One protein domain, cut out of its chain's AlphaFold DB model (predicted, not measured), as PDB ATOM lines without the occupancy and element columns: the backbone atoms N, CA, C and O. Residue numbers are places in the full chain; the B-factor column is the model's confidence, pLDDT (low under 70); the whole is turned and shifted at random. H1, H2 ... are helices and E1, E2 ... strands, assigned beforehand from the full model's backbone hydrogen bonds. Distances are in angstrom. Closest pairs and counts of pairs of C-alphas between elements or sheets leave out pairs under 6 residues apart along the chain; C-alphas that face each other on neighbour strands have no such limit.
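Overview. This is residues 248 to 407 of the 410 residues of the protein "Cell Wall Hydrolase" of [Eubacterium] cellulosolvens 6 (UniProt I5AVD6). A cluster of crossed helices has H2 in its core, with H3, H4, H5 and H6 packed round it and the short H7 and H8 on the long H3; at one end H1 lies off the cluster, near H6, and at the opposite end a small hairpin of E1 and E2 is held out, with residues 400 to 405 sticking out. The printed part has 160 residues, with eight named helices followed by two named strands, an antiparallel pair in the order E1 - E2, and its class is mostly helix. It is compact, with a radius of gyration of the C-alphas of 16.0 A, and spans 50 by 38 by 28 A.

Arrangement. E1, residues 399 to 401, and E2, residues 404 to 406, form an antiparallel hairpin at 139 degrees, with N 401 and O 404 at 3.1 A and N 406 and O 399 at 3.0 A, within hydrogen-bond range. Both strands are apart from H3, residues 289 to 313, the hub, which touches five helices. H8, residues 381 to 391, touches H3 at a shallow tilt of 27 degrees, the same way; the closest C-alphas, of Gly 291 and Trp 382, are 6.4 A apart. H7, residues 369 to 375, is about perpendicular to H3 at 77 degrees and touches it, with C-alphas 293 and 370 closest at 4.6 A. H2, residues 271 to 285, touches residues 291 to 299 of H3 at a steep tilt of 51 degrees, opposite ways, closest at C-alphas 285 and 291, 4.9 A. H6, residues 350 to 364, touches H2 at a steep tilt of 66 degrees, opposite ways, with C-alphas 278 and 357 closest at 3.8 A. H5, residues 335 to 348, touches H2 about perpendicular at 79 degrees, closest at C-alphas 279 and 342, 5.5 A. H4, residues 322 to 326, touches H2, closest at C-alphas 273 and 322, 5.6 A. H1, residues 248 to 257, touches no helix but is near H6, with 6 pairs of C-alphas within 10 A. Every O i to N i+4 pair is within hydrogen-bond range in H1, H2, H4, H5, H6, H7 and H8, and 20 of 21 are in H3.

Along the chain. H3 is the longest helix, 36.8 A from C-alpha 289 at (-14.545, -49.141, -20.485) to C-alpha 313 at (-31.900, -22.599, -39.245). H2 measures 20.7 A, H6 20.6 A, H5 19.6 A, H8 15.0 A and H1 14.2 A. H1 begins at C-alpha 248, (6.831, -32.607, -31.967), and E2 ends at C-alpha 406, (-37.301, -33.210, -26.195).

Size, cuts and confidence. The C-alphas of Leu 248 and Gly 403, the two farthest apart, are 50.6 A from each other. The printed part has no cut; the link from H1 to H2, residues 258 to 270, is long. The mean pLDDT of the printed part is 79.3, and residues 374 to 407 are under 70.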
ATOM      1  N   LEU A 248       6.012 -31.390 -31.996       80.50
ATOM      2  CA  LEU A 248       6.831 -32.607 -31.967       80.50
ATOM      3  C   LEU A 248       6.150 -33.735 -31.173       80.50
ATOM      4  O   LEU A 248       6.107 -34.880 -31.633       80.50
ATOM      5  N   GLU A 249       5.549 -33.417 -30.020       78.38
ATOM      6  CA  GLU A 249       4.695 -34.345 -29.271       78.38
ATOM      7  C   GLU A 249       3.504 -34.793 -30.132       78.38
ATOM      8  O   GLU A 249       3.263 -35.992 -30.282       78.38
ATOM      9  N   LYS A 250       2.777 -33.845 -30.735       76.50
ATOM     10  CA  LYS A 250       1.601 -34.108 -31.575       76.50
ATOM     11  C   LYS A 250       1.924 -35.034 -32.750       76.50
ATOM     12  O   LYS A 250       1.212 -36.017 -32.942       76.50
ATOM     13  N   GLU A 251       2.993 -34.785 -33.502       80.69
ATOM     14  CA  GLU A 251       3.395 -35.641 -34.628       80.69
ATOM     15  C   GLU A 251       3.827 -37.039 -34.174       80.69
ATOM     16  O   GLU A 251       3.423 -38.034 -34.781       80.69
ATOM     17  N   THR A 252       4.570 -37.136 -33.067       79.62
ATOM     18  CA  THR A 252       4.975 -38.423 -32.477       79.62
ATOM     19  C   THR A 252       3.754 -39.248 -32.068       79.62
ATOM     20  O   THR A 252       3.618 -40.405 -32.468       79.62
ATOM     21  N   TRP A 253       2.806 -38.643 -31.349       75.31
ATOM     22  CA  TRP A 253       1.563 -39.305 -30.946       75.31
ATOM     23  C   TRP A 253       0.693 -39.707 -32.145       75.31
ATOM     24  O   TRP A 253       0.100 -40.785 -32.132       75.31
ATOM     25  N   GLN A 254       0.643 -38.908 -33.212       77.38
ATOM     26  CA  GLN A 254      -0.082 -39.273 -34.436       77.38
ATOM     27  C   GLN A 254       0.581 -40.446 -35.182       77.38
ATOM     28  O   GLN A 254      -0.133 -41.348 -35.633       77.38
ATOM     29  N   LYS A 255       1.924 -40.485 -35.244       80.50
ATOM     30  CA  LYS A 255       2.729 -41.606 -35.778       80.50
ATOM     31  C   LYS A 255       2.466 -42.899 -34.990       80.50
ATOM     32  O   LYS A 255       2.275 -43.948 -35.600       80.50
ATOM     33  N   GLU A 256       2.377 -42.827 -33.658       77.38
ATOM     34  CA  GLU A 256       2.031 -43.976 -32.803       77.38
ATOM     35  C   GLU A 256       0.574 -44.449 -32.945       77.38
ATOM     36  O   GLU A 256       0.306 -45.651 -32.900       77.38
ATOM     37  N   LEU A 257      -0.380 -43.519 -33.059       75.19
ATOM     38  CA  LEU A 257      -1.817 -43.823 -33.050       75.19
ATOM     39  C   LEU A 257      -2.363 -44.240 -34.428       75.19
ATOM     40  O   LEU A 257      -3.431 -44.849 -34.482       75.19
ATOM     41  N   ASN A 258      -1.647 -43.943 -35.521       82.62
ATOM     42  CA  ASN A 258      -1.973 -44.347 -36.898       82.62
ATOM     43  C   ASN A 258      -3.435 -44.031 -37.298       82.62
ATOM     44  O   ASN A 258      -4.182 -44.881 -37.795       82.62
ATOM     45  N   VAL A 259      -3.870 -42.801 -37.008       82.88
ATOM     46  CA  VAL A 259      -5.272 -42.378 -37.134       82.88
ATOM     47  C   VAL A 259      -5.617 -42.021 -38.576       82.88
ATOM     48  O   VAL A 259      -5.248 -40.964 -39.078       82.88
ATOM     49  N   ASP A 260      -6.416 -42.869 -39.220       86.00
ATOM     50  CA  ASP A 260      -7.019 -42.554 -40.512       86.00
ATOM     51  C   ASP A 260      -8.330 -41.768 -40.331       86.00
ATOM     52  O   ASP A 260      -9.394 -42.340 -40.065       86.00
ATOM     53  N   THR A 261      -8.241 -40.446 -40.494       86.06
ATOM     54  CA  THR A 261      -9.376 -39.514 -40.417       86.06
ATOM     55  C   THR A 261     -10.354 -39.658 -41.588       86.06
ATOM     56  O   THR A 261     -11.520 -39.292 -41.445       86.06
ATOM     57  N   SER A 262      -9.955 -40.264 -42.718       88.06
ATOM     58  CA  SER A 262     -10.864 -40.510 -43.853       88.06
ATOM     59  C   SER A 262     -11.948 -41.550 -43.539       88.06
ATOM     60  O   SER A 262     -12.962 -41.622 -44.231       88.06
ATOM     61  N   LYS A 263     -11.765 -42.326 -42.459       90.81
ATOM     62  CA  LYS A 263     -12.757 -43.270 -41.925       90.81
ATOM     63  C   LYS A 263     -13.778 -42.627 -40.973       90.81
ATOM     64  O   LYS A 263     -14.649 -43.339 -40.477       90.81
ATOM     65  N   PHE A 264     -13.680 -41.331 -40.663       93.75
ATOM     66  CA  PHE A 264     -14.623 -40.679 -39.751       93.75
ATOM     67  C   PHE A 264     -15.993 -40.466 -40.416       93.75
ATOM     68  O   PHE A 264     -16.094 -39.902 -41.501       93.75
ATOM     69  N   VAL A 265     -17.069 -40.870 -39.732       93.25
ATOM     70  CA  VAL A 265     -18.461 -40.685 -40.194       93.25
ATOM     71  C   VAL A 265     -19.034 -39.305 -39.837       93.25
ATOM     72  O   VAL A 265     -20.172 -38.993 -40.183       93.25
ATOM     73  N   TYR A 266     -18.251 -38.478 -39.140       88.69
ATOM     74  CA  TYR A 266     -18.587 -37.110 -38.760       88.69
ATOM     75  C   TYR A 266     -17.799 -36.138 -39.644       88.69
ATOM     76  O   TYR A 266     -16.572 -36.100 -39.594       88.69
ATOM     77  N   GLU A 267     -18.509 -35.342 -40.446       86.56
ATOM     78  CA  GLU A 267     -17.910 -34.371 -41.373       86.56
ATOM     79  C   GLU A 267     -16.954 -33.397 -40.658       86.56
ATOM     80  O   GLU A 267     -17.257 -32.911 -39.566       86.56
ATOM     81  N   ASN A 268     -15.832 -33.059 -41.297       88.25
ATOM     82  CA  ASN A 268     -14.895 -32.014 -40.859       88.25
ATOM     83  C   ASN A 268     -14.342 -32.162 -39.423       88.25
ATOM     84  O   ASN A 268     -13.991 -31.152 -38.823       88.25
ATOM     85  N   ILE A 269     -14.270 -33.379 -38.865       92.81
ATOM     86  CA  ILE A 269     -13.601 -33.615 -37.576       92.81
ATOM     87  C   ILE A 269     -12.087 -33.662 -37.770       92.81
ATOM     88  O   ILE A 269     -11.570 -34.501 -38.512       92.81
ATOM     89  N   THR A 270     -11.376 -32.777 -37.076       91.12
ATOM     90  CA  THR A 270      -9.908 -32.770 -37.053       91.12
ATOM     91  C   THR A 270      -9.345 -33.804 -36.074       91.12
ATOM     92  O   THR A 270     -10.040 -34.326 -35.200       91.12
ATOM     93  N   ILE A 271      -8.047 -34.090 -36.185       88.38
ATOM     94  CA  ILE A 271      -7.354 -34.945 -35.214       88.38
ATOM     95  C   ILE A 271      -7.223 -34.277 -33.834       88.38
ATOM     96  O   ILE A 271      -7.272 -34.969 -32.823       88.38
ATOM     97  N   ASP A 272      -7.180 -32.942 -33.777       88.81
ATOM     98  CA  ASP A 272      -7.216 -32.170 -32.527       88.81
ATOM     99  C   ASP A 272      -8.579 -32.281 -31.820       88.81
ATOM    100  O   ASP A 272      -8.652 -32.418 -30.601       88.81
ATOM    101  N   GLU A 273      -9.680 -32.302 -32.577       93.62
ATOM    102  CA  GLU A 273     -11.010 -32.603 -32.030       93.62
ATOM    103  C   GLU A 273     -11.123 -34.050 -31.529       93.62
ATOM    104  O   GLU A 273     -11.805 -34.302 -30.533       93.62
ATOM    105  N   ALA A 274     -10.433 -34.999 -32.172       93.62
ATOM    106  CA  ALA A 274     -10.338 -36.374 -31.688       93.62
ATOM    107  C   ALA A 274      -9.485 -36.491 -30.406       93.62
ATOM    108  O   ALA A 274      -9.829 -37.286 -29.531       93.62
ATOM    109  N   GLU A 275      -8.427 -35.683 -30.248       93.12
ATOM    110  CA  GLU A 275      -7.662 -35.582 -28.993       93.12
ATOM    111  C   GLU A 275      -8.526 -35.015 -27.858       93.12
ATOM    112  O   GLU A 275      -8.598 -35.619 -26.789       93.12
ATOM    113  N   LEU A 276      -9.267 -33.924 -28.103       95.62
ATOM    114  CA  LEU A 276     -10.220 -33.371 -27.129       95.62
ATOM    115  C   LEU A 276     -11.291 -34.401 -26.726       95.62
ATOM    116  O   LEU A 276     -11.602 -34.537 -25.542       95.62
ATOM    117  N   LEU A 277     -11.808 -35.175 -27.689       96.56
ATOM    118  CA  LEU A 277     -12.741 -36.272 -27.423       96.56
ATOM    119  C   LEU A 277     -12.095 -37.376 -26.567       96.56
ATOM    120  O   LEU A 277     -12.707 -37.834 -25.605       96.56
ATOM    121  N   GLY A 278     -10.863 -37.793 -26.871       95.56
ATOM    122  CA  GLY A 278     -10.119 -38.774 -26.072       95.56
ATOM    123  C   GLY A 278      -9.824 -38.292 -24.647       95.56
ATOM    124  O   GLY A 278      -9.962 -39.058 -23.693       95.56
ATOM    125  N   GLY A 279      -9.485 -37.009 -24.496       95.56
ATOM    126  CA  GLY A 279      -9.228 -36.360 -23.214       95.56
ATOM    127  C   GLY A 279     -10.457 -36.322 -22.313       95.56
ATOM    128  O   GLY A 279     -10.392 -36.799 -21.181       95.56
ATOM    129  N   ILE A 280     -11.595 -35.816 -22.807       96.00
ATOM    130  CA  ILE A 280     -12.821 -35.736 -21.993       96.00
ATOM    131  C   ILE A 280     -13.379 -37.128 -21.665       96.00
ATOM    132  O   ILE A 280     -13.902 -37.341 -20.572       96.00
ATOM    133  N   ILE A 281     -13.204 -38.102 -22.570       95.25
ATOM    134  CA  ILE A 281     -13.512 -39.515 -22.318       95.25
ATOM    135  C   ILE A 281     -12.711 -40.037 -21.118       95.25
ATOM    136  O   ILE A 281     -13.309 -40.649 -20.235       95.25
ATOM    137  N   LEU A 282     -11.397 -39.788 -21.048       95.25
ATOM    138  CA  LEU A 282     -10.590 -40.200 -19.893       95.25
ATOM    139  C   LEU A 282     -10.971 -39.426 -18.622       95.25
ATOM    140  O   LEU A 282     -11.092 -40.032 -17.561       95.25
ATOM    141  N   HIS A 283     -11.192 -38.115 -18.726       94.44
ATOM    142  CA  HIS A 283     -11.496 -37.258 -17.580       94.44
ATOM    143  C   HIS A 283     -12.808 -37.652 -16.875       94.44
ATOM    144  O   HIS A 283     -12.838 -37.794 -15.655       94.44
ATOM    145  N   GLU A 284     -13.889 -37.876 -17.631       88.94
ATOM    146  CA  GLU A 284     -15.220 -38.172 -17.069       88.94
ATOM    147  C   GLU A 284     -15.450 -39.673 -16.798       88.94
ATOM    148  O   GLU A 284     -16.218 -40.020 -15.898       88.94
ATOM    149  N   ALA A 285     -14.816 -40.587 -17.552       86.88
ATOM    150  CA  ALA A 285     -15.000 -42.038 -17.373       86.88
ATOM    151  C   ALA A 285     -13.875 -42.743 -16.597       86.88
ATOM    152  O   ALA A 285     -14.038 -43.905 -16.201       86.88
ATOM    153  N   GLY A 286     -12.718 -42.096 -16.418       89.56
ATOM    154  CA  GLY A 286     -11.498 -42.758 -15.965       89.56
ATOM    155  C   GLY A 286     -11.162 -43.963 -16.851       89.56
ATOM    156  O   GLY A 286     -11.295 -43.933 -18.072       89.56
ATOM    157  N   THR A 287     -10.788 -45.079 -16.226       88.75
ATOM    158  CA  THR A 287     -10.509 -46.351 -16.915       88.75
ATOM    159  C   THR A 287     -11.758 -47.216 -17.168       88.75
ATOM    160  O   THR A 287     -11.636 -48.356 -17.623       88.75
ATOM    161  N   HIS A 288     -12.977 -46.727 -16.894       85.12
ATOM    162  CA  HIS A 288     -14.189 -47.545 -16.996       85.12
ATOM    163  C   HIS A 288     -14.654 -47.721 -18.453       85.12
ATOM    164  O   HIS A 288     -15.341 -46.866 -19.010       85.12
ATOM    165  N   ALA A 289     -14.343 -48.873 -19.056       84.25
ATOM    166  CA  ALA A 289     -14.545 -49.141 -20.485       84.25
ATOM    167  C   ALA A 289     -15.954 -48.819 -21.031       84.25
ATOM    168  O   ALA A 289     -16.068 -48.210 -22.089       84.25
ATOM    169  N   GLN A 290     -17.041 -49.171 -20.327       83.75
ATOM    170  CA  GLN A 290     -18.401 -48.793 -20.764       83.75
ATOM    171  C   GLN A 290     -18.672 -47.291 -20.607       83.75
ATOM    172  O   GLN A 290     -19.405 -46.713 -21.403       83.75
ATOM    173  N   GLY A 291     -18.070 -46.662 -19.593       81.62
ATOM    174  CA  GLY A 291     -18.174 -45.222 -19.367       81.62
ATOM    175  C   GLY A 291     -17.559 -44.449 -20.525       81.62
ATOM    176  O   GLY A 291     -18.181 -43.515 -21.015       81.62
ATOM    177  N   MET A 292     -16.415 -44.908 -21.045       89.44
ATOM    178  CA  MET A 292     -15.737 -44.271 -22.176       89.44
ATOM    179  C   MET A 292     -16.640 -44.141 -23.413       89.44
ATOM    180  O   MET A 292     -16.792 -43.048 -23.960       89.44
ATOM    181  N   TYR A 293     -17.291 -45.239 -23.822       88.94
ATOM    182  CA  TYR A 293     -18.222 -45.215 -24.956       88.94
ATOM    183  C   TYR A 293     -19.478 -44.380 -24.663       88.94
ATOM    184  O   TYR A 293     -19.993 -43.733 -25.573       88.94
ATOM    185  N   CYS A 294     -19.964 -44.352 -23.416       84.44
ATOM    186  CA  CYS A 294     -21.074 -43.479 -23.025       84.44
ATOM    187  C   CYS A 294     -20.693 -41.992 -23.127       84.44
ATOM    188  O   CYS A 294     -21.389 -41.257 -23.822       84.44
ATOM    189  N   VAL A 295     -19.594 -41.558 -22.493       87.19
ATOM    190  CA  VAL A 295     -19.119 -40.157 -22.490       87.19
ATOM    191  C   VAL A 295     -18.930 -39.646 -23.916       87.19
ATOM    192  O   VAL A 295     -19.522 -38.631 -24.286       87.19
ATOM    193  N   GLY A 296     -18.175 -40.378 -24.745       91.75
ATOM    194  CA  GLY A 296     -17.925 -39.976 -26.129       91.75
ATOM    195  C   GLY A 296     -19.209 -39.872 -26.958       91.75
ATOM    196  O   GLY A 296     -19.373 -38.934 -27.738       91.75
ATOM    197  N   GLN A 297     -20.169 -40.776 -26.739       90.81
ATOM    198  CA  GLN A 297     -21.467 -40.720 -27.411       90.81
ATOM    199  C   GLN A 297     -22.311 -39.511 -26.972       90.81
ATOM    200  O   GLN A 297     -23.078 -39.010 -27.791       90.81
ATOM    201  N   VAL A 298     -22.176 -39.000 -25.739       86.38
ATOM    202  CA  VAL A 298     -22.865 -37.759 -25.319       86.38
ATOM    203  C   VAL A 298     -22.392 -36.575 -26.155       86.38
ATOM    204  O   VAL A 298     -23.215 -35.855 -26.721       86.38
ATOM    205  N   VAL A 299     -21.070 -36.405 -26.260       91.38
ATOM    206  CA  VAL A 299     -20.431 -35.311 -27.005       91.38
ATOM    207  C   VAL A 299     -20.819 -35.381 -28.486       91.38
ATOM    208  O   VAL A 299     -21.263 -34.390 -29.066       91.38
ATOM    209  N   LEU A 300     -20.751 -36.572 -29.086       93.19
ATOM    210  CA  LEU A 300     -21.090 -36.777 -30.496       93.19
ATOM    211  C   LEU A 300     -22.598 -36.669 -30.788       93.19
ATOM    212  O   LEU A 300     -22.973 -36.174 -31.853       93.19
ATOM    213  N   ASN A 301     -23.473 -37.053 -29.849       88.44
ATOM    214  CA  ASN A 301     -24.915 -36.806 -29.957       88.44
ATOM    215  C   ASN A 301     -25.216 -35.299 -29.951       88.44
ATOM    216  O   ASN A 301     -25.883 -34.824 -30.869       88.44
ATOM    217  N   ARG A 302     -24.675 -34.540 -28.982       87.94
ATOM    218  CA  ARG A 302     -24.814 -33.070 -28.930       87.94
ATOM    219  C   ARG A 302     -24.338 -32.424 -30.229       87.94
ATOM    220  O   ARG A 302     -25.076 -31.655 -30.839       87.94
ATOM    221  N   LEU A 303     -23.153 -32.807 -30.707       91.56
ATOM    222  CA  LEU A 303     -22.590 -32.295 -31.954       91.56
ATOM    223  C   LEU A 303     -23.485 -32.571 -33.175       91.56
ATOM    224  O   LEU A 303     -23.725 -31.670 -33.980       91.56
ATOM    225  N   ARG A 304     -23.994 -33.803 -33.316       90.44
ATOM    226  CA  ARG A 304     -24.940 -34.182 -34.380       90.44
ATOM    227  C   ARG A 304     -26.201 -33.321 -34.326       90.44
ATOM    228  O   ARG A 304     -26.651 -32.825 -35.362       90.44
ATOM    229  N   ASP A 305     -26.764 -33.142 -33.138       85.50
ATOM    230  CA  ASP A 305     -28.056 -32.485 -32.954       85.50
ATOM    231  C   ASP A 305     -27.939 -30.961 -33.161       85.50
ATOM    232  O   ASP A 305     -28.764 -30.373 -33.864       85.50
ATOM    233  N   TYR A 306     -26.844 -30.333 -32.715       89.56
ATOM    234  CA  TYR A 306     -26.544 -28.925 -33.009       89.56
ATOM    235  C   TYR A 306     -26.210 -28.661 -34.482       89.56
ATOM    236  O   TYR A 306     -26.726 -27.703 -35.064       89.56
ATOM    237  N   ARG A 307     -25.430 -29.531 -35.141       90.00
ATOM    238  CA  ARG A 307     -25.212 -29.449 -36.599       90.00
ATOM    239  C   ARG A 307     -26.527 -29.603 -37.374       90.00
ATOM    240  O   ARG A 307     -26.745 -28.890 -38.353       90.00
ATOM    241  N   THR A 308     -27.433 -30.460 -36.901       88.19
ATOM    242  CA  THR A 308     -28.783 -30.618 -37.467       88.19
ATOM    243  C   THR A 308     -29.620 -29.346 -37.293       88.19
ATOM    244  O   THR A 308     -30.212 -28.874 -38.266       88.19
ATOM    245  N   ALA A 309     -29.619 -28.736 -36.104       82.25
ATOM    246  CA  ALA A 309     -30.325 -27.481 -35.840       82.25
ATOM    247  C   ALA A 309     -29.768 -26.306 -36.670       82.25
ATOM    248  O   ALA A 309     -30.535 -25.573 -37.293       82.25
ATOM    249  N   ASN A 310     -28.441 -26.170 -36.769       88.56
ATOM    250  CA  ASN A 310     -27.779 -25.174 -37.622       88.56
ATOM    251  C   ASN A 310     -28.201 -25.307 -39.098       88.56
ATOM    252  O   ASN A 310     -28.514 -24.311 -39.754       88.56
ATOM    253  N   LYS A 311     -28.275 -26.545 -39.608       91.38
ATOM    254  CA  LYS A 311     -28.720 -26.846 -40.979       91.38
ATOM    255  C   LYS A 311     -30.195 -26.502 -41.216       91.38
ATOM    256  O   LYS A 311     -30.530 -26.042 -42.302       91.38
ATOM    257  N   GLN A 312     -31.061 -26.679 -40.216       89.75
ATOM    258  CA  GLN A 312     -32.474 -26.276 -40.284       89.75
ATOM    259  C   GLN A 312     -32.661 -24.751 -40.209       89.75
ATOM    260  O   GLN A 312     -33.532 -24.209 -40.884       89.75
ATOM    261  N   LEU A 313     -31.842 -24.056 -39.415       90.12
ATOM    262  CA  LEU A 313     -31.900 -22.599 -39.245       90.12
ATOM    263  C   LEU A 313     -31.203 -21.809 -40.366       90.12
ATOM    264  O   LEU A 313     -31.331 -20.586 -40.405       90.12
ATOM    265  N   GLY A 314     -30.429 -22.468 -41.235       93.44
ATOM    266  CA  GLY A 314     -29.651 -21.816 -42.297       93.44
ATOM    267  C   GLY A 314     -28.513 -20.917 -41.790       93.44
ATOM    268  O   GLY A 314     -27.976 -20.120 -42.556       93.44
ATOM    269  N   ARG A 315     -28.147 -21.020 -40.505       90.38
ATOM    270  CA  ARG A 315     -27.112 -20.212 -39.839       90.38
ATOM    271  C   ARG A 315     -26.405 -21.028 -38.759       90.38
ATOM    272  O   ARG A 315     -27.015 -21.908 -38.154       90.38
ATOM    273  N   LYS A 316     -25.156 -20.675 -38.442       91.06
ATOM    274  CA  LYS A 316     -24.481 -21.153 -37.228       91.06
ATOM    275  C   LYS A 316     -25.086 -20.438 -36.012       91.06
ATOM    276  O   LYS A 316     -24.821 -19.263 -35.777       91.06
ATOM    277  N   ALA A 317     -25.977 -21.133 -35.313       87.44
ATOM    278  CA  ALA A 317     -26.652 -20.705 -34.089       87.44
ATOM    279  C   ALA A 317     -26.121 -21.434 -32.842       87.44
ATOM    280  O   ALA A 317     -26.136 -20.871 -31.754       87.44
ATOM    281  N   TYR A 318     -25.665 -22.671 -33.033       90.00
ATOM    282  CA  TYR A 318     -25.250 -23.630 -32.013       90.00
ATOM    283  C   TYR A 318     -23.836 -24.167 -32.306       90.00
ATOM    284  O   TYR A 318     -23.357 -23.994 -33.437       90.00
ATOM    285  N   PRO A 319     -23.187 -24.856 -31.347       91.69
ATOM    286  CA  PRO A 319     -21.912 -25.538 -31.557       91.69
ATOM    287  C   PRO A 319     -21.832 -26.386 -32.836       91.69
ATOM    288  O   PRO A 319     -22.804 -26.983 -33.301       91.69
ATOM    289  N   SER A 320     -20.642 -26.422 -33.425       91.75
ATOM    290  CA  SER A 320     -20.360 -27.055 -34.718       91.75
ATOM    291  C   SER A 320     -19.070 -27.882 -34.737       91.75
ATOM    292  O   SER A 320     -18.896 -28.694 -35.648       91.75
ATOM    293  N   THR A 321     -18.220 -27.730 -33.722       95.38
ATOM    294  CA  THR A 321     -17.005 -28.518 -33.458       95.38
ATOM    295  C   THR A 321     -17.113 -29.222 -32.105       95.38
ATOM    296  O   THR A 321     -17.932 -28.840 -31.265       95.38
ATOM    297  N   ILE A 322     -16.279 -30.234 -31.859       95.81
ATOM    298  CA  ILE A 322     -16.168 -30.878 -30.538       95.81
ATOM    299  C   ILE A 322     -15.726 -29.853 -29.485       95.81
ATOM    300  O   ILE A 322     -16.315 -29.809 -28.410       95.81
ATOM    301  N   ALA A 323     -14.784 -28.962 -29.812       94.94
ATOM    302  CA  ALA A 323     -14.362 -27.884 -28.915       94.94
ATOM    303  C   ALA A 323     -15.528 -26.964 -28.495       94.94
ATOM    304  O   ALA A 323     -15.677 -26.663 -27.315       94.94
ATOM    305  N   GLU A 324     -16.409 -26.579 -29.426       92.94
ATOM    306  CA  GLU A 324     -17.593 -25.758 -29.119       92.94
ATOM    307  C   GLU A 324     -18.659 -26.506 -28.294       92.94
ATOM    308  O   GLU A 324     -19.462 -25.861 -27.627       92.94
ATOM    309  N   VAL A 325     -18.688 -27.845 -28.334       91.50
ATOM    310  CA  VAL A 325     -19.571 -28.681 -27.491       91.50
ATOM    311  C   VAL A 325     -18.990 -28.883 -26.085       91.50
ATOM    312  O   VAL A 325     -19.741 -29.047 -25.126       91.50
ATOM    313  N   LEU A 326     -17.664 -28.869 -25.940       92.06
ATOM    314  CA  LEU A 326     -17.002 -28.969 -24.637       92.06
ATOM    315  C   LEU A 326     -16.990 -27.626 -23.896       92.06
ATOM    316  O   LEU A 326     -17.278 -27.601 -22.704       92.06
ATOM    317  N   GLY A 327     -16.814 -26.512 -24.612       87.38
ATOM    318  CA  GLY A 327     -16.969 -25.151 -24.080       87.38
ATOM    319  C   GLY A 327     -18.409 -24.739 -23.723       87.38
ATOM    320  O   GLY A 327     -18.674 -23.554 -23.526       87.38
ATOM    321  N   GLU A 328     -19.365 -25.674 -23.654       84.31
ATOM    322  CA  GLU A 328     -20.719 -25.386 -23.177       84.31
ATOM    323  C   GLU A 328     -20.732 -25.178 -21.647       84.31
ATOM    324  O   GLU A 328     -20.378 -26.102 -20.902       84.31
ATOM    325  N   PRO A 329     -21.198 -24.018 -21.135       77.06
ATOM    326  CA  PRO A 329     -21.132 -23.704 -19.711       77.06
ATOM    327  C   PRO A 329     -21.708 -24.793 -18.798       77.06
ATOM    328  O   PRO A 329     -22.860 -25.223 -18.932       77.06
ATOM    329  N   TYR A 330     -20.893 -25.204 -17.825       76.00
ATOM    330  CA  TYR A 330     -21.212 -26.203 -16.797       76.00
ATOM    331  C   TYR A 330     -21.526 -27.622 -17.320       76.00
ATOM    332  O   TYR A 330     -21.987 -28.458 -16.541       76.00
ATOM    333  N   GLN A 331     -21.294 -27.924 -18.605       76.94
ATOM    334  CA  GLN A 331     -21.533 -29.265 -19.164       76.94
ATOM    335  C   GLN A 331     -20.312 -30.180 -19.023       76.94
ATOM    336  O   GLN A 331     -20.456 -31.343 -18.638       76.94
ATOM    337  N   PHE A 332     -19.123 -29.641 -19.295       84.31
ATOM    338  CA  PHE A 332     -17.827 -30.317 -19.247       84.31
ATOM    339  C   PHE A 332     -16.778 -29.397 -18.594       84.31
ATOM    340  O   PHE A 332     -17.098 -28.281 -18.178       84.31
ATOM    341  N   MET A 333     -15.542 -29.882 -18.465       85.06
ATOM    342  CA  MET A 333     -14.377 -29.048 -18.150       85.06
ATOM    343  C   MET A 333     -14.062 -28.108 -19.325       85.06
ATOM    344  O   MET A 333     -14.369 -28.445 -20.471       85.06
ATOM    345  N   ASP A 334     -13.452 -26.953 -19.043       89.12
ATOM    346  CA  ASP A 334     -13.041 -26.005 -20.081       89.12
ATOM    347  C   ASP A 334     -12.036 -26.634 -21.065       89.12
ATOM    348  O   ASP A 334     -11.314 -27.576 -20.731       89.12
ATOM    349  N   VAL A 335     -12.002 -26.133 -22.302       91.12
ATOM    350  CA  VAL A 335     -11.156 -26.674 -23.373       91.12
ATOM    351  C   VAL A 335      -9.666 -26.445 -23.094       91.12
ATOM    352  O   VAL A 335      -8.861 -27.299 -23.470       91.12
ATOM    353  N   ASP A 336      -9.289 -25.356 -22.421       88.62
ATOM    354  CA  ASP A 336      -7.887 -25.070 -22.094       88.62
ATOM    355  C   ASP A 336      -7.418 -25.855 -20.857       88.62
ATOM    356  O   ASP A 336      -6.392 -26.537 -20.933       88.62
ATOM    357  N   ASP A 337      -8.235 -25.927 -19.798       90.06
ATOM    358  CA  ASP A 337      -8.018 -26.857 -18.671       90.06
ATOM    359  C   ASP A 337      -7.895 -28.318 -19.164       90.06
ATOM    360  O   ASP A 337      -7.064 -29.100 -18.687       90.06
ATOM    361  N   LEU A 338      -8.702 -28.700 -20.164       94.00
ATOM    362  CA  LEU A 338      -8.668 -30.025 -20.781       94.00
ATOM    363  C   LEU A 338      -7.402 -30.272 -21.608       94.00
ATOM    364  O   LEU A 338      -6.908 -31.399 -21.607       94.00
ATOM    365  N   ARG A 339      -6.855 -29.263 -22.294       91.56
ATOM    366  CA  ARG A 339      -5.578 -29.379 -23.026       91.56
ATOM    367  C   ARG A 339      -4.417 -29.652 -22.073       91.56
ATOM    368  O   ARG A 339      -3.603 -30.535 -22.348       91.56
ATOM    369  N   ASP A 340      -4.384 -28.969 -20.935       88.44
ATOM    370  CA  ASP A 340      -3.379 -29.207 -19.898       88.44
ATOM    371  C   ASP A 340      -3.555 -30.584 -19.238       88.44
ATOM    372  O   ASP A 340      -2.575 -31.318 -19.075       88.44
ATOM    373  N   CYS A 341      -4.799 -31.009 -18.980       93.31
ATOM    374  CA  CYS A 341      -5.093 -32.379 -18.548       93.31
ATOM    375  C   CYS A 341      -4.645 -33.431 -19.578       93.31
ATOM    376  O   CYS A 341      -4.063 -34.439 -19.192       93.31
ATOM    377  N   ILE A 342      -4.855 -33.210 -20.881       92.56
ATOM    378  CA  ILE A 342      -4.381 -34.119 -21.941       92.56
ATOM    379  C   ILE A 342      -2.851 -34.231 -21.921       92.56
ATOM    380  O   ILE A 342      -2.334 -35.340 -22.067       92.56
ATOM    381  N   ARG A 343      -2.121 -33.132 -21.686       88.88
ATOM    382  CA  ARG A 343      -0.650 -33.149 -21.573       88.88
ATOM    383  C   ARG A 343      -0.180 -33.973 -20.366       88.88
ATOM    384  O   ARG A 343       0.738 -34.783 -20.501       88.88
ATOM    385  N   ASP A 344      -0.845 -33.850 -19.211       89.69
ATOM    386  CA  ASP A 344      -0.606 -34.745 -18.066       89.69
ATOM    387  C   ASP A 344      -0.929 -36.207 -18.408       89.69
ATOM    388  O   ASP A 344      -0.121 -37.100 -18.155       89.69
ATOM    389  N   TYR A 345      -2.070 -36.470 -19.050       93.31
ATOM    390  CA  TYR A 345      -2.495 -37.827 -19.389       93.31
ATOM    391  C   TYR A 345      -1.552 -38.509 -20.387       93.31
ATOM    392  O   TYR A 345      -1.273 -39.700 -20.231       93.31
ATOM    393  N   LYS A 346      -1.012 -37.776 -21.369       89.12
ATOM    394  CA  LYS A 346       0.032 -38.263 -22.285       89.12
ATOM    395  C   LYS A 346       1.315 -38.628 -21.532       89.12
ATOM    396  O   LYS A 346       1.865 -39.700 -21.769       89.12
ATOM    397  N   LYS A 347       1.753 -37.787 -20.588       87.19
ATOM    398  CA  LYS A 347       3.001 -37.964 -19.825       87.19
ATOM    399  C   LYS A 347       2.916 -39.045 -18.740       87.19
ATOM    400  O   LYS A 347       3.778 -39.914 -18.662       87.19
ATOM    401  N   ASN A 348       1.878 -38.994 -17.908       90.75
ATOM    402  CA  ASN A 348       1.768 -39.751 -16.658       90.75
ATOM    403  C   ASN A 348       0.755 -40.909 -16.720       90.75
ATOM    404  O   ASN A 348       0.809 -41.813 -15.888       90.75
ATOM    405  N   GLN A 349      -0.164 -40.920 -17.696       92.06
ATOM    406  CA  GLN A 349      -1.251 -41.910 -17.796       92.06
ATOM    407  C   GLN A 349      -1.399 -42.511 -19.208       92.06
ATOM    408  O   GLN A 349      -2.481 -42.969 -19.587       92.06
ATOM    409  N   ALA A 350      -0.306 -42.556 -19.983       89.94
ATOM    410  CA  ALA A 350      -0.299 -42.829 -21.425       89.94
ATOM    411  C   ALA A 350      -1.149 -44.037 -21.867       89.94
ATOM    412  O   ALA A 350      -1.852 -43.966 -22.871       89.94
ATOM    413  N   SER A 351      -1.129 -45.143 -21.115       91.75
ATOM    414  CA  SER A 351      -1.920 -46.349 -21.421       91.75
ATOM    415  C   SER A 351      -3.436 -46.132 -21.257       91.75
ATOM    416  O   SER A 351      -4.235 -46.578 -22.088       91.75
ATOM    417  N   ALA A 352      -3.852 -45.381 -20.231       93.44
ATOM    418  CA  ALA A 352      -5.252 -45.017 -20.027       93.44
ATOM    419  C   ALA A 352      -5.722 -44.021 -21.099       93.44
ATOM    420  O   ALA A 352      -6.792 -44.220 -21.676       93.44
ATOM    421  N   TYR A 353      -4.889 -43.030 -21.449       94.12
ATOM    422  CA  TYR A 353      -5.177 -42.084 -22.534       94.12
ATOM    423  C   TYR A 353      -5.292 -42.787 -23.891       94.12
ATOM    424  O   TYR A 353      -6.312 -42.644 -24.560       94.12
ATOM    425  N   LYS A 354      -4.335 -43.657 -24.252       92.19
ATOM    426  CA  LYS A 354      -4.413 -44.503 -25.459       92.19
ATOM    427  C   LYS A 354      -5.686 -45.356 -25.478       92.19
ATOM    428  O   LYS A 354      -6.260 -45.555 -26.545       92.19
ATOM    429  N   THR A 355      -6.174 -45.830 -24.331       94.00
ATOM    430  CA  THR A 355      -7.435 -46.594 -24.257       94.00
ATOM    431  C   THR A 355      -8.665 -45.708 -24.496       94.00
ATOM    432  O   THR A 355      -9.515 -46.054 -25.317       94.00
ATOM    433  N   ALA A 356      -8.738 -44.551 -23.832       94.94
ATOM    434  CA  ALA A 356      -9.819 -43.573 -23.970       94.94
ATOM    435  C   ALA A 356      -9.905 -42.980 -25.387       94.94
ATOM    436  O   ALA A 356     -10.968 -42.992 -26.012       94.94
ATOM    437  N   PHE A 357      -8.769 -42.549 -25.933       94.19
ATOM    438  CA  PHE A 357      -8.644 -42.038 -27.294       94.19
ATOM    439  C   PHE A 357      -9.101 -43.075 -28.330       94.19
ATOM    440  O   PHE A 357      -9.921 -42.765 -29.191       94.19
ATOM    441  N   ASN A 358      -8.680 -44.340 -28.200       92.69
ATOM    442  CA  ASN A 358      -9.132 -45.409 -29.098       92.69
ATOM    443  C   ASN A 358     -10.643 -45.707 -28.999       92.69
ATOM    444  O   ASN A 358     -11.230 -46.164 -29.981       92.69
ATOM    445  N   ALA A 359     -11.300 -45.443 -27.863       94.12
ATOM    446  CA  ALA A 359     -12.764 -45.480 -27.784       94.12
ATOM    447  C   ALA A 359     -13.396 -44.301 -28.550       94.12
ATOM    448  O   ALA A 359     -14.337 -44.508 -29.317       94.12
ATOM    449  N   GLY A 360     -12.835 -43.092 -28.422       95.12
ATOM    450  CA  GLY A 360     -13.231 -41.913 -29.201       95.12
ATOM    451  C   GLY A 360     -13.098 -42.115 -30.716       95.12
ATOM    452  O   GLY A 360     -14.054 -41.874 -31.451       95.12
ATOM    453  N   ILE A 361     -11.962 -42.648 -31.184       94.44
ATOM    454  CA  ILE A 361     -11.724 -42.968 -32.602       94.44
ATOM    455  C   ILE A 361     -12.745 -43.974 -33.142       94.44
ATOM    456  O   ILE A 361     -13.286 -43.765 -34.225       94.44
ATOM    457  N   LYS A 362     -13.073 -45.030 -32.389       94.19
ATOM    458  CA  LYS A 362     -14.104 -45.999 -32.799       94.19
ATOM    459  C   LYS A 362     -15.479 -45.356 -32.946       94.19
ATOM    460  O   LYS A 362     -16.152 -45.591 -33.947       94.19
ATOM    461  N   LEU A 363     -15.885 -44.518 -31.989       95.19
ATOM    462  CA  LEU A 363     -17.143 -43.773 -32.074       95.19
ATOM    463  C   LEU A 363     -17.157 -42.830 -33.292       95.19
ATOM    464  O   LEU A 363     -18.148 -42.792 -34.020       95.19
ATOM    465  N   LEU A 364     -16.048 -42.128 -33.563       95.56
ATOM    466  CA  LEU A 364     -15.877 -41.289 -34.757       95.56
ATOM    467  C   LEU A 364     -15.915 -42.094 -36.066       95.56
ATOM    468  O   LEU A 364     -16.368 -41.571 -37.079       95.56
ATOM    469  N   GLN A 365     -15.510 -43.365 -36.043       94.50
ATOM    470  CA  GLN A 365     -15.619 -44.325 -37.153       94.50
ATOM    471  C   GLN A 365     -16.981 -45.056 -37.204       94.50
ATOM    472  O   GLN A 365     -17.178 -45.940 -38.037       94.50
ATOM    473  N   GLY A 366     -17.946 -44.681 -36.354       91.88
ATOM    474  CA  GLY A 366     -19.325 -45.182 -36.394       91.88
ATOM    475  C   GLY A 366     -19.636 -46.391 -35.500       91.88
ATOM    476  O   GLY A 366     -20.680 -47.020 -35.687       91.88
ATOM    477  N   ASP A 367     -18.777 -46.727 -34.530       93.25
ATOM    478  CA  ASP A 367     -19.062 -47.751 -33.512       93.25
ATOM    479  C   ASP A 367     -20.315 -47.378 -32.696       93.25
ATOM    480  O   ASP A 367     -20.398 -46.317 -32.082       93.25
ATOM    481  N   LYS A 368     -21.306 -48.276 -32.674       90.06
ATOM    482  CA  LYS A 368     -22.599 -48.070 -32.002       90.06
ATOM    483  C   LYS A 368     -22.624 -48.531 -30.543       90.06
ATOM    484  O   LYS A 368     -23.690 -48.573 -29.931       90.06
ATOM    485  N   THR A 369     -21.486 -48.898 -29.956       87.19
ATOM    486  CA  THR A 369     -21.401 -49.343 -28.554       87.19
ATOM    487  C   THR A 369     -21.957 -48.288 -27.591       87.19
ATOM    488  O   THR A 369     -22.718 -48.638 -26.688       87.19
ATOM    489  N   GLY A 370     -21.678 -47.001 -27.827       80.88
ATOM    490  CA  GLY A 370     -22.241 -45.893 -27.050       80.88
ATOM    491  C   GLY A 370     -23.762 -45.766 -27.195       80.88
ATOM    492  O   GLY A 370     -24.474 -45.774 -26.189       80.88
ATOM    493  N   GLU A 371     -24.273 -45.719 -28.434       79.75
ATOM    494  CA  GLU A 371     -25.721 -45.705 -28.722       79.75
ATOM    495  C   GLU A 371     -26.454 -46.859 -28.020       79.75
ATOM    496  O   GLU A 371     -27.487 -46.652 -27.382       79.75
ATOM    497  N   ASN A 372     -25.899 -48.071 -28.107       80.00
ATOM    498  CA  ASN A 372     -26.482 -49.276 -27.526       80.00
ATOM    499  C   ASN A 372     -26.512 -49.224 -25.994       80.00
ATOM    500  O   ASN A 372     -27.541 -49.557 -25.406       80.00
ATOM    501  N   LEU A 373     -25.420 -48.802 -25.340       74.31
ATOM    502  CA  LEU A 373     -25.334 -48.707 -23.877       74.31
ATOM    503  C   LEU A 373     -26.349 -47.699 -23.317       74.31
ATOM    504  O   LEU A 373     -27.132 -48.050 -22.427       74.31
ATOM    505  N   ILE A 374     -26.380 -46.487 -23.885       68.81
ATOM    506  CA  ILE A 374     -27.313 -45.413 -23.503       68.81
ATOM    507  C   ILE A 374     -28.766 -45.815 -23.811       68.81
ATOM    508  O   ILE A 374     -29.665 -45.552 -23.015       68.81
ATOM    509  N   GLY A 375     -29.002 -46.503 -24.932       55.38
ATOM    510  CA  GLY A 375     -30.324 -46.979 -25.348       55.38
ATOM    511  C   GLY A 375     -30.878 -48.168 -24.549       55.38
ATOM    512  O   GLY A 375     -32.046 -48.530 -24.732       55.38
ATOM    513  N   THR A 376     -30.099 -48.802 -23.662       48.84
ATOM    514  CA  THR A 376     -30.618 -49.932 -22.876       48.84
ATOM    515  C   THR A 376     -31.649 -49.481 -21.835       48.84
ATOM    516  O   THR A 376     -31.376 -48.675 -20.953       48.84
ATOM    517  N   LYS A 377     -32.838 -50.104 -21.835       38.47
ATOM    518  CA  LYS A 377     -33.893 -49.885 -20.817       38.47
ATOM    519  C   LYS A 377     -33.522 -50.355 -19.392       38.47
ATOM    520  O   LYS A 377     -34.390 -50.429 -18.524       38.47
ATOM    521  N   ARG A 378     -32.260 -50.718 -19.138       41.78
ATOM    522  CA  ARG A 378     -31.752 -51.054 -17.805       41.78
ATOM    523  C   ARG A 378     -31.109 -49.808 -17.211       41.78
ATOM    524  O   ARG A 378     -30.038 -49.417 -17.670       41.78
ATOM    525  N   LYS A 379     -31.722 -49.259 -16.155       48.09
ATOM    526  CA  LYS A 379     -31.061 -48.276 -15.291       48.09
ATOM    527  C   LYS A 379     -29.675 -48.789 -14.915       48.09
ATOM    528  O   LYS A 379     -29.548 -49.851 -14.303       48.09
ATOM    529  N   ASN A 380     -28.661 -48.042 -15.308       51.69
ATOM    530  CA  ASN A 380     -27.271 -48.280 -14.978       51.69
ATOM    531  C   ASN A 380     -26.635 -46.930 -14.620       51.69
ATOM    532  O   ASN A 380     -27.185 -45.878 -14.938       51.69
ATOM    533  N   PHE A 381     -25.486 -46.944 -13.943       54.75
ATOM    534  CA  PHE A 381     -24.859 -45.704 -13.475       54.75
ATOM    535  C   PHE A 381     -24.649 -44.681 -14.606       54.75
ATOM    536  O   PHE A 381     -24.883 -43.493 -14.412       54.75
ATOM    537  N   TRP A 382     -24.318 -45.147 -15.814       51.88
ATOM    538  CA  TRP A 382     -24.090 -44.290 -16.976       51.88
ATOM    539  C   TRP A 382     -25.380 -43.793 -17.638       51.88
ATOM    540  O   TRP A 382     -25.364 -42.689 -18.167       51.88
ATOM    541  N   SER A 383     -26.508 -44.514 -17.553       53.09
ATOM    542  CA  SER A 383     -27.814 -43.969 -17.974       53.09
ATOM    543  C   SER A 383     -28.291 -42.855 -17.045       53.09
ATOM    544  O   SER A 383     -28.872 -41.878 -17.508       53.09
ATOM    545  N   ASP A 384     -28.026 -42.983 -15.744       54.00
ATOM    546  CA  ASP A 384     -28.455 -42.004 -14.742       54.00
ATOM    547  C   ASP A 384     -27.482 -40.801 -14.677       54.00
ATOM    548  O   ASP A 384     -27.927 -39.673 -14.463       54.00
ATOM    549  N   TRP A 385     -26.184 -40.998 -14.956       60.38
ATOM    550  CA  TRP A 385     -25.202 -39.928 -15.217       60.38
ATOM    551  C   TRP A 385     -25.509 -39.188 -16.530       60.38
ATOM    552  O   TRP A 385     -25.545 -37.960 -16.542       60.38
ATOM    553  N   TYR A 386     -25.842 -39.913 -17.607       57.47
ATOM    554  CA  TYR A 386     -26.305 -39.330 -18.874       57.47
ATOM    555  C   TYR A 386     -27.568 -38.493 -18.662       57.47
ATOM    556  O   TYR A 386     -27.620 -37.332 -19.059       57.47
ATOM    557  N   ALA A 387     -28.558 -39.035 -17.946       54.28
ATOM    558  CA  ALA A 387     -29.763 -38.299 -17.592       54.28
ATOM    559  C   ALA A 387     -29.459 -37.039 -16.762       54.28
ATOM    560  O   ALA A 387     -30.138 -36.037 -16.945       54.28
ATOM    561  N   GLN A 388     -28.438 -37.031 -15.899       56.97
ATOM    562  CA  GLN A 388     -28.010 -35.817 -15.186       56.97
ATOM    563  C   GLN A 388     -27.330 -34.804 -16.120       56.97
ATOM    564  O   GLN A 388     -27.746 -33.648 -16.140       56.97
ATOM    565  N   LYS A 389     -26.378 -35.233 -16.960       54.41
ATOM    566  CA  LYS A 389     -25.740 -34.400 -18.004       54.41
ATOM    567  C   LYS A 389     -26.713 -33.940 -19.111       54.41
ATOM    568  O   LYS A 389     -26.342 -33.102 -19.928       54.41
ATOM    569  N   CYS A 390     -27.947 -34.452 -19.148       50.16
ATOM    570  CA  CYS A 390     -29.039 -33.959 -19.999       50.16
ATOM    571  C   CYS A 390     -30.094 -33.121 -19.245       50.16
ATOM    572  O   CYS A 390     -30.660 -32.210 -19.839       50.16
ATOM    573  N   ASN A 391     -30.363 -33.401 -17.962       44.84
ATOM    574  CA  ASN A 391     -31.424 -32.745 -17.179       44.84
ATOM    575  C   ASN A 391     -30.933 -31.596 -16.276       44.84
ATOM    576  O   ASN A 391     -31.753 -30.984 -15.591       44.84
ATOM    577  N   TYR A 392     -29.635 -31.271 -16.249       37.34
ATOM    578  CA  TYR A 392     -29.112 -30.096 -15.534       37.34
ATOM    579  C   TYR A 392     -29.408 -28.776 -16.279       37.34
ATOM    580  O   TYR A 392     -28.514 -28.043 -16.686       37.34
ATOM    581  N   ASN A 393     -30.697 -28.471 -16.442       39.91
ATOM    582  CA  ASN A 393     -31.221 -27.162 -16.828       39.91
ATOM    583  C   ASN A 393     -32.619 -26.976 -16.215       39.91
ATOM    584  O   ASN A 393     -33.472 -27.856 -16.319       39.91
ATOM    585  N   HIS A 394     -32.870 -25.830 -15.573       32.50
ATOM    586  CA  HIS A 394     -34.233 -25.449 -15.187       32.50
ATOM    587  C   HIS A 394     -35.066 -25.166 -16.446       32.50
ATOM    588  O   HIS A 394     -34.555 -24.623 -17.423       32.50
ATOM    589  N   CYS A 395     -36.339 -25.558 -16.430       35.84
ATOM    590  CA  CYS A 395     -37.205 -25.581 -17.605       35.84
ATOM    591  C   CYS A 395     -38.604 -25.064 -17.251       35.84
ATOM    592  O   CYS A 395     -39.106 -25.386 -16.174       35.84
ATOM    593  N   GLU A 396     -39.231 -24.318 -18.166       32.09
ATOM    594  CA  GLU A 396     -40.636 -23.893 -18.041       32.09
ATOM    595  C   GLU A 396     -41.563 -24.419 -19.163       32.09
ATOM    596  O   GLU A 396     -42.761 -24.497 -18.919       32.09
ATOM    597  N   ASP A 397     -41.057 -24.880 -20.323       30.72
ATOM    598  CA  ASP A 397     -41.892 -25.421 -21.423       30.72
ATOM    599  C   ASP A 397     -41.251 -26.617 -22.188       30.72
ATOM    600  O   ASP A 397     -40.101 -26.519 -22.633       30.72
ATOM    601  N   PRO A 398     -41.973 -27.743 -22.399       36.38
ATOM    602  CA  PRO A 398     -41.532 -28.893 -23.201       36.38
ATOM    603  C   PRO A 398     -42.062 -28.900 -24.651       36.38
ATOM    604  O   PRO A 398     -43.172 -28.452 -24.934       36.38
ATOM    605  N   VAL A 399     -41.326 -29.554 -25.563       34.84
ATOM    606  CA  VAL A 399     -41.789 -29.897 -26.923       34.84
ATOM    607  C   VAL A 399     -41.766 -31.426 -27.112       34.84
ATOM    608  O   VAL A 399     -40.980 -32.143 -26.489       34.84
ATOM    609  N   PHE A 400     -42.661 -31.958 -27.950       33.50
ATOM    610  CA  PHE A 400     -42.829 -33.401 -28.172       33.50
ATOM    611  C   PHE A 400     -42.536 -33.787 -29.624       33.50
ATOM    612  O   PHE A 400     -43.054 -33.155 -30.542       33.50
ATOM    613  N   TYR A 401     -41.768 -34.863 -29.838       35.91
ATOM    614  CA  TYR A 401     -41.505 -35.407 -31.175       35.91
ATOM    615  C   TYR A 401     -41.330 -36.934 -31.144       35.91
ATOM    616  O   TYR A 401     -40.574 -37.478 -30.344       35.91
ATOM    617  N   GLY A 402     -42.027 -37.650 -32.033       31.77
ATOM    618  CA  GLY A 402     -41.803 -39.089 -32.261       31.77
ATOM    619  C   GLY A 402     -42.083 -40.032 -31.079       31.77
ATOM    620  O   GLY A 402     -41.639 -41.175 -31.110       31.77
ATOM    621  N   GLY A 403     -42.797 -39.581 -30.041       34.56
ATOM    622  CA  GLY A 403     -43.077 -40.368 -28.830       34.56
ATOM    623  C   GLY A 403     -42.068 -40.184 -27.687       34.56
ATOM    624  O   GLY A 403     -42.296 -40.719 -26.606       34.56
ATOM    625  N   ASN A 404     -41.016 -39.386 -27.894       30.00
ATOM    626  CA  ASN A 404     -40.124 -38.907 -26.839       30.00
ATOM    627  C   ASN A 404     -40.354 -37.401 -26.596       30.00
ATOM    628  O   ASN A 404     -40.690 -36.644 -27.513       30.00
ATOM    629  N   THR A 405     -40.158 -36.958 -25.356       32.09
ATOM    630  CA  THR A 405     -40.121 -35.529 -25.008       32.09
ATOM    631  C   THR A 405     -38.711 -34.998 -25.255       32.09
ATOM    632  O   THR A 405     -37.748 -35.611 -24.796       32.09
ATOM    633  N   PHE A 406     -38.584 -33.863 -25.942       36.12
ATOM    634  CA  PHE A 406     -37.301 -33.210 -26.195       36.12
ATOM    635  C   PHE A 406     -37.411 -31.714 -25.893       36.12
ATOM    636  O   PHE A 406     -38.260 -31.014 -26.442       36.12
ATOM    637  N   PHE A 407     -36.536 -31.216 -25.023       32.59
ATOM    638  CA  PHE A 407     -36.461 -29.795 -24.701       32.59
ATOM    639  C   PHE A 407     -35.629 -29.080 -25.770       32.59
ATOM    640  O   PHE A 407     -34.432 -29.329 -25.896       32.59
TER     641      PHE A 407